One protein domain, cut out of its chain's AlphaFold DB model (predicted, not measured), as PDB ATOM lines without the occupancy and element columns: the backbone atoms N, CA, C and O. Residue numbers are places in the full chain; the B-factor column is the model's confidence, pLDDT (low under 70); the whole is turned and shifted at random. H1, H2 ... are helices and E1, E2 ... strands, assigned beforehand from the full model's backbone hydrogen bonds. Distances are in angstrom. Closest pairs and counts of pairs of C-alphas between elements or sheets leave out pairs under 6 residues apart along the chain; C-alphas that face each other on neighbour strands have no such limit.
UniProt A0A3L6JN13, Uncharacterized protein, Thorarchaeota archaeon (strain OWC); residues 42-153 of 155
ATOM      1  N   HIS A  42     -25.966  26.197 -94.139       94.25
ATOM      2  CA  HIS A  42     -25.807  26.668 -95.513       94.25
ATOM      3  C   HIS A  42     -25.710  28.194 -95.574       94.25
ATOM      4  O   HIS A  42     -26.564  28.906 -95.050       94.25
ATOM      5  N   LEU A  43     -24.673  28.686 -96.243       95.12
ATOM      6  CA  LEU A  43     -24.385  30.103 -96.420       95.12
ATOM      7  C   LEU A  43     -24.737  30.543 -97.840       95.12
ATOM      8  O   LEU A  43     -24.497  29.818 -98.806       95.12
ATOM      9  N   GLY A  44     -25.280  31.756 -97.965       91.31
ATOM     10  CA  GLY A  44     -25.752  32.292 -99.245       91.31
ATOM     11  C   GLY A  44     -24.662  32.954-100.088       91.31
ATOM     12  O   GLY A  44     -24.879  33.233-101.264       91.31
ATOM     13  N   SER A  45     -23.490  33.233 -99.509       92.88
ATOM     14  CA  SER A  45     -22.408  33.910-100.225       92.88
ATOM     15  C   SER A  45     -21.025  33.381 -99.865       92.88
ATOM     16  O   SER A  45     -20.732  33.031 -98.720       92.88
ATOM     17  N   TYR A  46     -20.130  33.430-100.849       91.75
ATOM     18  CA  TYR A  46     -18.725  33.081-100.663       91.75
ATOM     19  C   TYR A  46     -18.020  33.974 -99.627       91.75
ATOM     20  O   TYR A  46     -17.174  33.513 -98.864       91.75
ATOM     21  N   GLN A  47     -18.370  35.265 -99.571       93.50
ATOM     22  CA  GLN A  47     -17.758  36.201 -98.621       93.50
ATOM     23  C   GLN A  47     -18.132  35.877 -97.176       93.50
ATOM     24  O   GLN A  47     -17.303  36.014 -96.279       93.50
ATOM     25  N   GLU A  48     -19.368  35.439 -96.947       94.69
ATOM     26  CA  GLU A  48     -19.806  34.959 -95.643       94.69
ATOM     27  C   GLU A  48     -19.077  33.667 -95.268       94.69
ATOM     28  O   GLU A  48     -18.505  33.586 -94.183       94.69
ATOM     29  N   PHE A  49     -18.987  32.714 -96.201       95.81
ATOM     30  CA  PHE A  49     -18.228  31.478 -96.006       95.81
ATOM     31  C   PHE A  49     -16.779  31.731 -95.603       95.81
ATOM     32  O   PHE A  49     -16.310  31.192 -94.603       95.81
ATOM     33  N   ARG A  50     -16.088  32.620 -96.320       95.31
ATOM     34  CA  ARG A  50     -14.692  32.973 -96.047       95.31
ATOM     35  C   ARG A  50     -14.479  33.506 -94.624       95.31
ATOM     36  O   ARG A  50     -13.414  33.295 -94.053       95.31
ATOM     37  N   ARG A  51     -15.473  34.168 -94.018       94.88
ATOM     38  CA  ARG A  51     -15.377  34.629 -92.618       94.88
ATOM     39  C   ARG A  51     -15.326  33.459 -91.637       94.88
ATOM     40  O   ARG A  51     -14.562  33.526 -90.681       94.88
ATOM     41  N   PHE A  52     -16.105  32.408 -91.883       95.38
ATOM     42  CA  PHE A  52     -16.120  31.207 -91.045       95.38
ATOM     43  C   PHE A  52     -14.943  30.274 -91.340       95.38
ATOM     44  O   PHE A  52     -14.377  29.710 -90.408       95.38
ATOM     45  N   ALA A  53     -14.528  30.174 -92.605       94.75
ATOM     46  CA  ALA A  53     -13.393  29.362 -93.047       94.75
ATOM     47  C   ALA A  53     -12.095  29.672 -92.280       94.75
ATOM     48  O   ALA A  53     -11.379  28.758 -91.891       94.75
ATOM     49  N   LYS A  54     -11.841  30.949 -91.961       93.25
ATOM     50  CA  LYS A  54     -10.678  31.387 -91.160       93.25
ATOM     51  C   LYS A  54     -10.599  30.780 -89.761       93.25
ATOM     52  O   LYS A  54      -9.520  30.693 -89.193       93.25
ATOM     53  N   GLY A  55     -11.750  30.468 -89.172       91.75
ATOM     54  CA  GLY A  55     -11.855  29.885 -87.834       91.75
ATOM     55  C   GLY A  55     -12.169  28.393 -87.859       91.75
ATOM     56  O   GLY A  55     -12.511  27.836 -86.816       91.75
ATOM     57  N   ALA A  56     -12.137  27.770 -89.037       94.38
ATOM     58  CA  ALA A  56     -12.370  26.348 -89.196       94.38
ATOM     59  C   ALA A  56     -11.118  25.560 -88.806       94.38
ATOM     60  O   ALA A  56      -9.997  26.014 -89.010       94.38
ATOM     61  N   ALA A  57     -11.322  24.358 -88.276       93.06
ATOM     62  CA  ALA A  57     -10.236  23.405 -88.080       93.06
ATOM     63  C   ALA A  57      -9.749  22.829 -89.420       93.06
ATOM     64  O   ALA A  57      -8.583  22.481 -89.553       93.06
ATOM     65  N   LEU A  58     -10.655  22.717 -90.396       94.12
ATOM     66  CA  LEU A  58     -10.361  22.247 -91.744       94.12
ATOM     67  C   LEU A  58     -11.366  22.837 -92.726       94.12
ATOM     68  O   LEU A  58     -12.568  22.876 -92.444       94.12
ATOM     69  N   VAL A  59     -10.896  23.233 -93.902       96.12
ATOM     70  CA  VAL A  59     -11.758  23.543 -95.038       96.12
ATOM     71  C   VAL A  59     -11.659  22.423 -96.065       96.12
ATOM     72  O   VAL A  59     -10.579  21.971 -96.424       96.12
ATOM     73  N   VAL A  60     -12.800  21.959 -96.556       95.56
ATOM     74  CA  VAL A  60     -12.884  20.947 -97.609       95.56
ATOM     75  C   VAL A  60     -13.609  21.553 -98.793       95.56
ATOM     76  O   VAL A  60     -14.651  22.184 -98.615       95.56
ATOM     77  N   TYR A  61     -13.095  21.354-100.002       94.81
ATOM     78  CA  TYR A  61     -13.854  21.631-101.217       94.81
ATOM     79  C   TYR A  61     -14.088  20.345-102.011       94.81
ATOM     80  O   TYR A  61     -13.189  19.522-102.189       94.81
ATOM     81  N   THR A  62     -15.319  20.184-102.487       93.44
ATOM     82  CA  THR A  62     -15.797  18.998-103.197       93.44
ATOM     83  C   THR A  62     -16.300  19.417-104.577       93.44
ATOM     84  O   THR A  62     -17.377  20.014-104.671       93.44
ATOM     85  N   PRO A  63     -15.538  19.161-105.652       90.75
ATOM     86  CA  PRO A  63     -16.011  19.392-107.008       90.75
ATOM     87  C   PRO A  63     -16.924  18.247-107.467       90.75
ATOM     88  O   PRO A  63     -16.577  17.071-107.374       90.75
ATOM     89  N   GLU A  64     -18.077  18.598-108.019       88.81
ATOM     90  CA  GLU A  64     -19.020  17.689-108.661       88.81
ATOM     91  C   GLU A  64     -19.091  18.010-110.152       88.81
ATOM     92  O   GLU A  64     -19.275  19.163-110.549       88.81
ATOM     93  N   TYR A  65     -18.989  16.983-110.991       86.50
ATOM     94  CA  TYR A  65     -19.004  17.116-112.446       86.50
ATOM     95  C   TYR A  65     -20.291  16.529-113.034       86.50
ATOM     96  O   TYR A  65     -20.900  15.622-112.462       86.50
ATOM     97  N   PHE A  66     -20.720  17.040-114.187       83.81
ATOM     98  CA  PHE A  66     -21.792  16.408-114.950       83.81
ATOM     99  C   PHE A  66     -21.367  15.005-115.394       83.81
ATOM    100  O   PHE A  66     -20.227  14.782-115.803       83.81
ATOM    101  N   HIS A  67     -22.303  14.060-115.322       77.31
ATOM    102  CA  HIS A  67     -22.089  12.710-115.821       77.31
ATOM    103  C   HIS A  67     -22.239  12.737-117.342       77.31
ATOM    104  O   HIS A  67     -23.327  13.015-117.846       77.31
ATOM    105  N   THR A  68     -21.153  12.480-118.068       70.75
ATOM    106  CA  THR A  68     -21.176  12.358-119.528       70.75
ATOM    107  C   THR A  68     -21.022  10.881-119.905       70.75
ATOM    108  O   THR A  68     -20.230  10.168-119.284       70.75
ATOM    109  N   PRO A  69     -21.770  10.381-120.905       68.88
ATOM    110  CA  PRO A  69     -21.580   9.022-121.408       68.88
ATOM    111  C   PRO A  69     -20.334   8.897-122.306       68.88
ATOM    112  O   PRO A  69     -19.951   7.788-122.672       68.88
ATOM    113  N   PHE A  70     -19.696  10.015-122.668       70.19
ATOM    114  CA  PHE A  70     -18.545  10.060-123.565       70.19
ATOM    115  C   PHE A  70     -17.257  10.369-122.794       70.19
ATOM    116  O   PHE A  70     -17.110  11.435-122.200       70.19
ATOM    117  N   PHE A  71     -16.292   9.445-122.852       60.91
ATOM    118  CA  PHE A  71     -14.992   9.550-122.172       60.91
ATOM    119  C   PHE A  71     -14.087  10.676-122.699       60.91
ATOM    120  O   PHE A  71     -13.147  11.066-122.009       60.91
ATOM    121  N   ALA A  72     -14.339  11.167-123.915       61.19
ATOM    122  CA  ALA A  72     -13.536  12.209-124.555       61.19
ATOM    123  C   ALA A  72     -13.941  13.634-124.139       61.19
ATOM    124  O   ALA A  72     -13.182  14.575-124.373       61.19
ATOM    125  N   ASP A  73     -15.110  13.801-123.514       63.31
ATOM    126  CA  ASP A  73     -15.592  15.119-123.126       63.31
ATOM    127  C   ASP A  73     -14.843  15.611-121.887       63.31
ATOM    128  O   ASP A  73     -14.738  14.917-120.869       63.31
ATOM    129  N   LYS A  74     -14.349  16.854-121.943       67.19
ATOM    130  CA  LYS A  74     -13.854  17.526-120.739       67.19
ATOM    131  C   LYS A  74     -14.976  17.568-119.707       67.19
ATOM    132  O   LYS A  74     -16.081  18.032-119.992       67.19
ATOM    133  N   LYS A  75     -14.678  17.079-118.500       73.81
ATOM    134  CA  LYS A  75     -15.634  17.018-117.394       73.81
ATOM    135  C   LYS A  75     -16.086  18.428-117.038       73.81
ATOM    136  O   LYS A  75     -15.331  19.203-116.459       73.81
ATOM    137  N   LYS A  76     -17.330  18.753-117.374       77.06
ATOM    138  CA  LYS A  76     -17.934  20.033-117.015       77.06
ATOM    139  C   LYS A  76     -18.275  20.025-115.535       77.06
ATOM    140  O   LYS A  76     -18.985  19.130-115.070       77.06
ATOM    141  N   LEU A  77     -17.781  21.011-114.799       82.44
ATOM    142  CA  LEU A  77     -18.161  21.170-113.408       82.44
ATOM    143  C   LEU A  77     -19.655  21.522-113.320       82.44
ATOM    144  O   LEU A  77     -20.139  22.438-113.984       82.44
ATOM    145  N   ARG A  78     -20.376  20.781-112.485       84.38
ATOM    146  CA  ARG A  78     -21.769  21.032-112.117       84.38
ATOM    147  C   ARG A  78     -21.869  21.905-110.872       84.38
ATOM    148  O   ARG A  78     -22.737  22.771-110.812       84.38
ATOM    149  N   ARG A  79     -21.030  21.643-109.873       89.56
ATOM    150  CA  ARG A  79     -21.097  22.281-108.556       89.56
ATOM    151  C   ARG A  79     -19.749  22.188-107.851       89.56
ATOM    152  O   ARG A  79     -19.052  21.194-108.004       89.56
ATOM    153  N   VAL A  80     -19.403  23.184-107.041       91.12
ATOM    154  CA  VAL A  80     -18.397  23.031-105.977       91.12
ATOM    155  C   VAL A  80     -19.060  23.276-104.637       91.12
ATOM    156  O   VAL A  80     -19.688  24.315-104.434       91.12
ATOM    157  N   THR A  81     -18.882  22.344-103.710       94.06
ATOM    158  CA  THR A  81     -19.288  22.524-102.316       94.06
ATOM    159  C   THR A  81     -18.061  22.838-101.477       94.06
ATOM    160  O   THR A  81     -17.137  22.036-101.414       94.06
ATOM    161  N   PHE A  82     -18.051  23.987-100.814       95.00
ATOM    162  CA  PHE A  82     -17.054  24.350 -99.814       95.00
ATOM    163  C   PHE A  82     -17.629  24.093 -98.423       95.00
ATOM    164  O   PHE A  82     -18.743  24.520 -98.127       95.00
ATOM    165  N   SER A  83     -16.876  23.411 -97.569       95.81
ATOM    166  CA  SER A  83     -17.270  23.048 -96.210       95.81
ATOM    167  C   SER A  83     -16.199  23.500 -95.226       95.81
ATOM    168  O   SER A  83     -15.054  23.081 -95.319       95.81
ATOM    169  N   ALA A  84     -16.568  24.347 -94.274       95.88
ATOM    170  CA  ALA A  84     -15.730  24.765 -93.159       95.88
ATOM    171  C   ALA A  84     -16.109  23.926 -91.935       95.88
ATOM    172  O   ALA A  84     -17.225  24.033 -91.426       95.88
ATOM    173  N   VAL A  85     -15.198  23.061 -91.497       93.88
ATOM    174  CA  VAL A  85     -15.417  22.050 -90.459       93.88
ATOM    175  C   VAL A  85     -14.837  22.518 -89.130       93.88
ATOM    176  O   VAL A  85     -13.730  23.050 -89.072       93.88
ATOM    177  N   GLY A  86     -15.568  22.284 -88.040       91.69
ATOM    178  CA  GLY A  86     -15.057  22.509 -86.687       91.69
ATOM    179  C   GLY A  86     -14.983  23.981 -86.282       91.69
ATOM    180  O   GLY A  86     -14.179  24.343 -85.428       91.69
ATOM    181  N   VAL A  87     -15.816  24.838 -86.871       93.62
ATOM    182  CA  VAL A  87     -15.874  26.260 -86.514       93.62
ATOM    183  C   VAL A  87     -16.496  26.397 -85.124       93.62
ATOM    184  O   VAL A  87     -17.668  26.071 -84.922       93.62
ATOM    185  N   LYS A  88     -15.720  26.871 -84.144       92.75
ATOM    186  CA  LYS A  88     -16.160  26.945 -82.743       92.75
ATOM    187  C   LYS A  88     -17.000  28.197 -82.480       92.75
ATOM    188  O   LYS A  88     -16.469  29.302 -82.403       92.75
ATOM    189  N   ILE A  89     -18.298  28.018 -82.243       89.81
ATOM    190  CA  ILE A  89     -19.232  29.091 -81.877       89.81
ATOM    191  C   ILE A  89     -19.830  28.785 -80.506       89.81
ATOM    192  O   ILE A  89     -20.486  27.767 -80.318       89.81
ATOM    193  N   LYS A  90     -19.596  29.670 -79.526       89.94
ATOM    194  CA  LYS A  90     -20.105  29.529 -78.141       89.94
ATOM    195  C   LYS A  90     -19.828  28.147 -77.515       89.94
ATOM    196  O   LYS A  90     -20.636  27.634 -76.753       89.94
ATOM    197  N   GLY A  91     -18.681  27.548 -77.839       86.88
ATOM    198  CA  GLY A  91     -18.279  26.237 -77.322       86.88
ATOM    199  C   GLY A  91     -18.744  25.034 -78.148       86.88
ATOM    200  O   GLY A  91     -18.281  23.934 -77.875       86.88
ATOM    201  N   VAL A  92     -19.568  25.237 -79.179       88.00
ATOM    202  CA  VAL A  92     -20.054  24.179 -80.076       88.00
ATOM    203  C   VAL A  92     -19.262  24.207 -81.382       88.00
ATOM    204  O   VAL A  92     -19.056  25.275 -81.958       88.00
ATOM    205  N   ALA A  93     -18.803  23.043 -81.843       90.44
ATOM    206  CA  ALA A  93     -18.172  22.892 -83.149       90.44
ATOM    207  C   ALA A  93     -19.256  22.763 -84.226       90.44
ATOM    208  O   ALA A  93     -20.072  21.846 -84.179       90.44
ATOM    209  N   LEU A  94     -19.271  23.693 -85.177       92.62
ATOM    210  CA  LEU A  94     -20.251  23.740 -86.258       92.62
ATOM    211  C   LEU A  94     -19.581  23.509 -87.612       92.62
ATOM    212  O   LEU A  94     -18.389  23.775 -87.796       92.62
ATOM    213  N   MET A  95     -20.379  23.037 -88.566       94.31
ATOM    214  CA  MET A  95     -20.002  22.964 -89.971       94.31
ATOM    215  C   MET A  95     -20.767  24.024 -90.758       94.31
ATOM    216  O   MET A  95     -21.985  24.134 -90.624       94.31
ATOM    217  N   PHE A  96     -20.065  24.771 -91.603       95.31
ATOM    218  CA  PHE A  96     -20.664  25.735 -92.523       95.31
ATOM    219  C   PHE A  96     -20.416  25.301 -93.963       95.31
ATOM    220  O   PHE A  96     -19.299  24.913 -94.300       95.31
ATOM    221  N   LYS A  97     -21.436  25.373 -94.818       95.12
ATOM    222  CA  LYS A  97     -21.370  24.984 -96.230       95.12
ATOM    223  C   LYS A  97     -21.682  26.168 -97.136       95.12
ATOM    224  O   LYS A  97     -22.610  26.925 -96.876       95.12
ATOM    225  N   TYR A  98     -20.947  26.291 -98.231       95.06
ATOM    226  CA  TYR A  98     -21.260  27.187 -99.341       95.06
ATOM    227  C   TYR A  98     -21.232  26.400-100.644       95.06
ATOM    228  O   TYR A  98     -20.299  25.641-100.896       95.06
ATOM    229  N   VAL A  99     -22.263  26.575-101.464       93.12
ATOM    230  CA  VAL A  99     -22.439  25.829-102.708       93.12
ATOM    231  C   VAL A  99     -22.361  26.798-103.876       93.12
ATOM    232  O   VAL A  99     -23.139  27.744-103.966       93.12
ATOM    233  N   LEU A 100     -21.416  26.545-104.776       89.94
ATOM    234  CA  LEU A 100     -21.297  27.237-106.047       89.94
ATOM    235  C   LEU A 100     -21.811  26.317-107.154       89.94
ATOM    236  O   LEU A 100     -21.095  25.429-107.613       89.94
ATOM    237  N   ASP A 101     -23.062  26.519-107.555       86.75
ATOM    238  CA  ASP A 101     -23.666  25.817-108.687       86.75
ATOM    239  C   ASP A 101     -23.216  26.391-110.033       86.75
ATOM    240  O   ASP A 101     -22.930  27.585-110.150       86.75
ATOM    241  N   TYR A 102     -23.234  25.544-111.067       75.00
ATOM    242  CA  TYR A 102     -22.909  25.916-112.443       75.00
ATOM    243  C   TYR A 102     -23.711  27.125-112.940       75.00
ATOM    244  O   TYR A 102     -23.211  27.936-113.717       75.00
ATOM    245  N   ASP A 103     -24.944  27.293-112.467       76.88
ATOM    246  CA  ASP A 103     -25.773  28.415-112.890       76.88
ATOM    247  C   ASP A 103     -25.291  29.782-112.411       76.88
ATOM    248  O   ASP A 103     -25.654  30.787-113.020       76.88
ATOM    249  N   ASN A 104     -24.426  29.800-111.397       76.12
ATOM    250  CA  ASN A 104     -23.834  30.998-110.813       76.12
ATOM    251  C   ASN A 104     -22.414  31.282-111.343       76.12
ATOM    252  O   ASN A 104     -21.726  32.159-110.819       76.12
ATOM    253  N   LEU A 105     -21.951  30.520-112.340       68.69
ATOM    254  CA  LEU A 105     -20.631  30.666-112.956       68.69
ATOM    255  C   LEU A 105     -20.628  31.711-114.088       68.69
ATOM    256  O   LEU A 105     -21.693  32.046-114.612       68.69
ATOM    257  N   PRO A 106     -19.443  32.257-114.438       66.31
ATOM    258  CA  PRO A 106     -19.296  33.306-115.449       66.31
ATOM    259  C   PRO A 106     -19.827  32.918-116.839       66.31
ATOM    260  O   PRO A 106     -20.111  31.758-117.118       66.31
ATOM    261  N   ASP A 107     -19.973  33.956-117.668       67.31
ATOM    262  CA  ASP A 107     -20.650  34.018-118.968       67.31
ATOM    263  C   ASP A 107     -20.826  32.684-119.722       67.31
ATOM    264  O   ASP A 107     -19.878  31.993-120.095       67.31
ATOM    265  N   LYS A 108     -22.091  32.354-119.998       69.25
ATOM    266  CA  LYS A 108     -22.501  31.132-120.703       69.25
ATOM    267  C   LYS A 108     -22.546  31.315-122.225       69.25
ATOM    268  O   LYS A 108     -22.996  30.405-122.920       69.25
ATOM    269  N   SER A 109     -22.130  32.468-122.758       76.12
ATOM    270  CA  SER A 109     -22.175  32.745-124.201       76.12
ATOM    271  C   SER A 109     -21.005  32.154-124.998       76.12
ATOM    272  O   SER A 109     -21.068  32.142-126.226       76.12
ATOM    273  N   GLY A 110     -19.936  31.703-124.330       75.62
ATOM    274  CA  GLY A 110     -18.744  31.132-124.970       75.62
ATOM    275  C   GLY A 110     -18.933  29.700-125.482       75.62
ATOM    276  O   GLY A 110     -19.940  29.040-125.204       75.62
ATOM    277  N   THR A 111     -17.936  29.195-126.208       81.56
ATOM    278  CA  THR A 111     -17.877  27.791-126.642       81.56
ATOM    279  C   THR A 111     -17.715  26.839-125.454       81.56
ATOM    280  O   THR A 111     -17.350  27.234-124.346       81.56
ATOM    281  N   TRP A 112     -17.979  25.549-125.680       74.62
ATOM    282  CA  TRP A 112     -17.909  24.529-124.631       74.62
ATOM    283  C   TRP A 112     -16.560  24.504-123.897       74.62
ATOM    284  O   TRP A 112     -16.521  24.462-122.668       74.62
ATOM    285  N   ASP A 113     -15.457  24.569-124.641       79.81
ATOM    286  CA  ASP A 113     -14.108  24.547-124.077       79.81
ATOM    287  C   ASP A 113     -13.766  25.817-123.288       79.81
ATOM    288  O   ASP A 113     -13.103  25.733-122.253       79.81
ATOM    289  N   GLU A 114     -14.239  26.976-123.750       82.31
ATOM    290  CA  GLU A 114     -14.031  28.263-123.079       82.31
ATOM    291  C   GLU A 114     -14.758  28.298-121.734       82.31
ATOM    292  O   GLU A 114     -14.149  28.623-120.717       82.31
ATOM    293  N   GLN A 115     -16.017  27.850-121.693       80.81
ATOM    294  CA  GLN A 115     -16.793  27.798-120.450       80.81
ATOM    295  C   GLN A 115     -16.139  26.904-119.391       80.81
ATOM    296  O   GLN A 115     -16.125  27.250-118.205       80.81
ATOM    297  N   VAL A 116     -15.602  25.750-119.799       81.31
ATOM    298  CA  VAL A 116     -14.890  24.841-118.888       81.31
ATOM    299  C   VAL A 116     -13.611  25.500-118.372       81.31
ATOM    300  O   VAL A 116     -13.374  25.502-117.165       81.31
ATOM    301  N   ALA A 117     -12.816  26.111-119.254       83.06
ATOM    302  CA  ALA A 117     -11.573  26.774-118.868       83.06
ATOM    303  C   ALA A 117     -11.806  27.966-117.920       83.06
ATOM    304  O   ALA A 117     -11.084  28.119-116.930       83.06
ATOM    305  N   ASP A 118     -12.825  28.783-118.187       83.44
ATOM    306  CA  ASP A 118     -13.179  29.935-117.356       83.44
ATOM    307  C   ASP A 118     -13.712  29.508-115.985       83.44
ATOM    308  O   ASP A 118     -13.350  30.102-114.965       83.44
ATOM    309  N   THR A 119     -14.512  28.440-115.947       83.44
ATOM    310  CA  THR A 119     -14.988  27.821-114.703       83.44
ATOM    311  C   THR A 119     -13.822  27.318-113.856       83.44
ATOM    312  O   THR A 119     -13.711  27.671-112.680       83.44
ATOM    313  N   ASP A 120     -12.917  26.542-114.454       83.94
ATOM    314  CA  ASP A 120     -11.742  26.008-113.763       83.94
ATOM    315  C   ASP A 120     -10.839  27.130-113.239       83.94
ATOM    316  O   ASP A 120     -10.325  27.042-112.119       83.94
ATOM    317  N   ARG A 121     -10.664  28.210-114.016       87.56
ATOM    318  CA  ARG A 121      -9.925  29.402-113.575       87.56
ATOM    319  C   ARG A 121     -10.597  30.046-112.363       87.56
ATOM    320  O   ARG A 121      -9.921  30.288-111.367       87.56
ATOM    321  N   ALA A 122     -11.910  30.269-112.416       87.06
ATOM    322  CA  ALA A 122     -12.652  30.883-111.318       87.06
ATOM    323  C   ALA A 122     -12.546  30.066-110.018       87.06
ATOM    324  O   ALA A 122     -12.305  30.629-108.951       87.06
ATOM    325  N   ILE A 123     -12.660  28.737-110.092       88.25
ATOM    326  CA  ILE A 123     -12.533  27.863-108.915       88.25
ATOM    327  C   ILE A 123     -11.118  27.919-108.351       88.25
ATOM    328  O   ILE A 123     -10.960  28.069-107.141       88.25
ATOM    329  N   LYS A 124     -10.094  27.842-109.210       89.88
ATOM    330  CA  LYS A 124      -8.692  27.961-108.783       89.88
ATOM    331  C   LYS A 124      -8.435  29.281-108.070       89.88
ATOM    332  O   LYS A 124      -7.749  29.290-107.058       89.88
ATOM    333  N   GLU A 125      -9.015  30.380-108.545       91.00
ATOM    334  CA  GLU A 125      -8.905  31.674-107.867       91.00
ATOM    335  C   GLU A 125      -9.594  31.690-106.498       91.00
ATOM    336  O   GLU A 125      -9.067  32.287-105.558       91.00
ATOM    337  N   LEU A 126     -10.761  31.054-106.357       90.31
ATOM    338  CA  LEU A 126     -11.439  30.932-105.063       90.31
ATOM    339  C   LEU A 126     -10.605  30.090-104.090       90.31
ATOM    340  O   LEU A 126     -10.330  30.535-102.976       90.31
ATOM    341  N   VAL A 127     -10.148  28.917-104.534       91.69
ATOM    342  CA  VAL A 127      -9.310  28.009-103.737       91.69
ATOM    343  C   VAL A 127      -8.010  28.695-103.324       91.69
ATOM    344  O   VAL A 127      -7.735  28.746-102.134       91.69
ATOM    345  N   ALA A 128      -7.287  29.336-104.246       92.69
ATOM    346  CA  ALA A 128      -6.036  30.036-103.937       92.69
ATOM    347  C   ALA A 128      -6.218  31.157-102.896       92.69
ATOM    348  O   ALA A 128      -5.353  31.389-102.050       92.69
ATOM    349  N   ARG A 129      -7.362  31.856-102.920       90.81
ATOM    350  CA  ARG A 129      -7.688  32.848-101.883       90.81
ATOM    351  C   ARG A 129      -7.898  32.179-100.523       90.81
ATOM    352  O   ARG A 129      -7.391  32.692 -99.532       90.81
ATOM    353  N   LEU A 130      -8.600  31.046-100.466       91.81
ATOM    354  CA  LEU A 130      -8.787  30.290 -99.219       91.81
ATOM    355  C   LEU A 130      -7.483  29.675 -98.705       91.81
ATOM    356  O   LEU A 130      -7.220  29.772 -97.513       91.81
ATOM    357  N   GLU A 131      -6.645  29.125 -99.584       91.94
ATOM    358  CA  GLU A 131      -5.327  28.567 -99.238       91.94
ATOM    359  C   GLU A 131      -4.433  29.588 -98.529       91.94
ATOM    360  O   GLU A 131      -3.657  29.235 -97.647       91.94
ATOM    361  N   SER A 132      -4.562  30.876 -98.867       90.69
ATOM    362  CA  SER A 132      -3.808  31.941 -98.196       90.69
ATOM    363  C   SER A 132      -4.277  32.244 -96.763       90.69
ATOM    364  O   SER A 132      -3.605  32.979 -96.041       90.69
ATOM    365  N   GLU A 133      -5.431  31.714 -96.348       90.12
ATOM    366  CA  GLU A 133      -6.123  32.081 -95.105       90.12
ATOM    367  C   GLU A 133      -6.437  30.896 -94.183       90.12
ATOM    368  O   GLU A 133      -6.694  31.119 -92.999       90.12
ATOM    369  N   CYS A 134      -6.457  29.667 -94.700       90.81
ATOM    370  CA  CYS A 134      -6.808  28.461 -93.954       90.81
ATOM    371  C   CYS A 134      -6.281  27.190 -94.632       90.81
ATOM    372  O   CYS A 134      -6.064  27.164 -95.844       90.81
ATOM    373  N   ASP A 135      -6.178  26.111 -93.854       91.75
ATOM    374  CA  ASP A 135      -5.894  24.777 -94.379       91.75
ATOM    375  C   ASP A 135      -7.101  24.253 -95.163       91.75
ATOM    376  O   ASP A 135      -8.194  24.061 -94.616       91.75
ATOM    377  N   ILE A 136      -6.895  24.027 -96.458       94.31
ATOM    378  CA  ILE A 136      -7.922  23.554 -97.381       94.31
ATOM    379  C   ILE A 136      -7.476  22.281 -98.093       94.31
ATOM    380  O   ILE A 136      -6.333  22.153 -98.526       94.31
ATOM    381  N   VAL A 137      -8.401  21.333 -98.228       94.19
ATOM    382  CA  VAL A 137      -8.171  20.060 -98.916       94.19
ATOM    383  C   VAL A 137      -9.270  19.774 -99.932       94.19
ATOM    384  O   VAL A 137     -10.439  20.108 -99.733       94.19
ATOM    385  N   CYS A 138      -8.893  19.123-101.031       93.62
ATOM    386  CA  CYS A 138      -9.850  18.561-101.977       93.62
ATOM    387  C   CYS A 138     -10.353  17.225-101.434       93.62
ATOM    388  O   CYS A 138      -9.559  16.305-101.234       93.62
ATOM    389  N   GLY A 139     -11.658  17.089-101.226       90.06
ATOM    390  CA  GLY A 139     -12.226  15.854-100.692       90.06
ATOM    391  C   GLY A 139     -13.742  15.901-100.607       90.06
ATOM    392  O   GLY A 139     -14.356  16.914-100.930       90.06
ATOM    393  N   ALA A 140     -14.346  14.801-100.171       84.31
ATOM    394  CA  ALA A 140     -15.766  14.728 -99.851       84.31
ATOM    395  C   ALA A 140     -15.930  14.539 -98.340       84.31
ATOM    396  O   ALA A 140     -15.135  13.839 -97.715       84.31
ATOM    397  N   ILE A 141     -16.947  15.175 -97.759       81.38
ATOM    398  CA  ILE A 141     -17.363  14.917 -96.379       81.38
ATOM    399  C   ILE A 141     -18.672  14.145 -96.443       81.38
ATOM    400  O   ILE A 141     -19.684  14.674 -96.907       81.38
ATOM    401  N   GLU A 142     -18.653  12.916 -95.948       74.19
ATOM    402  CA  GLU A 142     -19.860  12.129 -95.728       74.19
ATOM    403  C   GLU A 142     -20.549  12.676 -94.473       74.19
ATOM    404  O   GLU A 142     -20.077  12.503 -93.352       74.19
ATOM    405  N   THR A 143     -21.609  13.464 -94.674       65.12
ATOM    406  CA  THR A 143     -22.378  14.082 -93.581       65.12
ATOM    407  C   THR A 143     -23.699  13.378 -93.298       65.12
ATOM    408  O   THR A 143     -24.423  13.828 -92.423       65.12
ATOM    409  N   GLU A 144     -24.041  12.319 -94.022       62.31
ATOM    410  CA  GLU A 144     -25.232  11.509 -93.753       62.31
ATOM    411  C   GLU A 144     -24.788  10.064 -93.513       62.31
ATOM    412  O   GLU A 144     -23.884   9.609 -94.222       62.31
ATOM    413  N   PRO A 145     -25.397   9.323 -92.567       51.16
ATOM    414  CA  PRO A 145     -25.412   7.876 -92.699       51.16
ATOM    415  C   PRO A 145     -26.077   7.570 -94.039       51.16
ATOM    416  O   PRO A 145     -27.094   8.171 -94.400       51.16
ATOM    417  N   SER A 146     -25.474   6.689 -94.823       47.19
ATOM    418  CA  SER A 146     -26.073   6.300 -96.092       47.19
ATOM    419  C   SER A 146     -27.491   5.786 -95.816       47.19
ATOM    420  O   SER A 146     -27.717   5.056 -94.854       47.19
ATOM    421  N   LEU A 147     -28.470   6.123 -96.660       53.88
ATOM    422  CA  LEU A 147     -29.832   5.580 -96.533       53.88
ATOM    423  C   LEU A 147     -29.820   4.034 -96.428       53.88
ATOM    424  O   LEU A 147     -30.704   3.432 -95.827       53.88
ATOM    425  N   GLY A 148     -28.787   3.385 -96.981       51.69
ATOM    426  CA  GLY A 148     -28.539   1.951 -96.833       51.69
ATOM    427  C   GLY A 148     -28.239   1.493 -95.400       51.69
ATOM    428  O   GLY A 148     -28.657   0.399 -95.031       51.69
ATOM    429  N   GLU A 149     -27.585   2.311 -94.575       50.41
ATOM    430  CA  GLU A 149     -27.319   2.029 -93.157       50.41
ATOM    431  C   GLU A 149     -28.572   2.218 -92.293       50.41
ATOM    432  O   GLU A 149     -28.839   1.397 -91.418       50.41
ATOM    433  N   GLU A 150     -29.411   3.218 -92.587       53.66
ATOM    434  CA  GLU A 150     -30.702   3.404 -91.899       53.66
ATOM    435  C   GLU A 150     -31.708   2.278 -92.193       53.66
ATOM    436  O   GLU A 150     -32.556   1.957 -91.357       53.66
ATOM    437  N   LEU A 151     -31.609   1.639 -93.363       54.75
ATOM    438  CA  LEU A 151     -32.463   0.508 -93.743       54.75
ATOM    439  C   LEU A 151     -32.012  -0.832 -93.139       54.75
ATOM    440  O   LEU A 151     -32.830  -1.748 -93.052       54.75
ATOM    441  N   PHE A 152     -30.754  -0.954 -92.699       50.69
ATOM    442  CA  PHE A 152     -30.251  -2.140 -91.988       50.69
ATOM    443  C   PHE A 152     -30.640  -2.155 -90.501       50.69
ATOM    444  O   PHE A 152     -30.617  -3.208 -89.867       50.69
ATOM    445  N   ILE A 153     -31.034  -1.005 -89.946       51.06
ATOM    446  CA  ILE A 153     -31.461  -0.861 -88.550       51.06
ATOM    447  C   ILE A 153     -32.991  -0.935 -88.487       51.06
ATOM    448  O   ILE A 153     -33.680   0.024 -88.143       51.06
TER     449      ILE A 153
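What this domain is: This is residues 42 to 153 of the 155 residues of an uncharacterized protein of Thorarchaeota archaeon (strain OWC) (UniProt A0A3L6JN13). A twisted sheet of four strands has one face covered by two helices, the short H1 and the long H2, both running along the strands, so that the body is two layers. A tail, residues 144 to 153 with H3, sticks out from this body. The printed part has 112 residues, with three named helices and four named strands in the order H1 E1 E2 E3 H2 E4 H3; the class is mixed, helices and strands. The sheet is mixed, in the order E3 E2 E1 E4. The whole is only just loose, close to compact, with a radius of gyration of the C-alphas of 16.2 A, and its outline is flat, 49 by 42 by 21 A.

How they stand to each other: E1, residues 58 to 65, E2, residues 77 to 89, and E3, residues 92 to 101, form a meander, each strand the antiparallel neighbour of the one before; E1 and E2 are a hairpin, as are E2 and E3. N 60 and O 83 are 2.8 A apart, and N 82 and O 98 are 2.8 A apart, both within hydrogen-bond range. E2 bends by 58 degrees at residue 86. The edge strand E4, residues 136 to 138, is parallel to E1, with N 61 and O 137 at 2.9 A. H2, residues 112 to 131, is on the sheet at a height of 10.0 A, over E2 and E1; the closest C-alphas of H2 and E2 are those of Val 116 and Leu 77, 7.4 A. E3, H2 and E4 form a split strand-helix-strand unit, two strands running the same way with E2 and E1 between them, and its crossover is right-handed. H1, residues 46 to 53, is on the same face at a height of 8.1 A, only just over E3 alone, with 6 of its 8 C-alphas falling on E3 and 2 on E2. H1 and H2 are close but not clearly touching, with C-alphas 50 and 130 at 7.2 A. H3, residues 147 to 152, is not on the sheet. Each O i to N i+4 pair is within hydrogen-bond range in H2 and H3, and 3 of 4 in H1.

Where its parts are: E2 measures 32.5 A, E3 28.9 A, H2 28.6 A and E1 23.0 A from first to last C-alpha. H1 begins at C-alpha 46 (-18.725, 33.081, -100.663), H2 ends at C-alpha 131 (-5.327, 28.567, -99.238), and H3 ends at C-alpha 152 (-30.251, -2.140, -91.988).

The domain as a whole: The C-alphas of Gly 110 and Ile 153 are the two farthest apart, 50.1 A. The printed part has no cut. The link from E1 to E2, 11 residues, is long. The pLDDT is under 70 at residues 69, 71 to 74, 105 to 108 and 143 to 153.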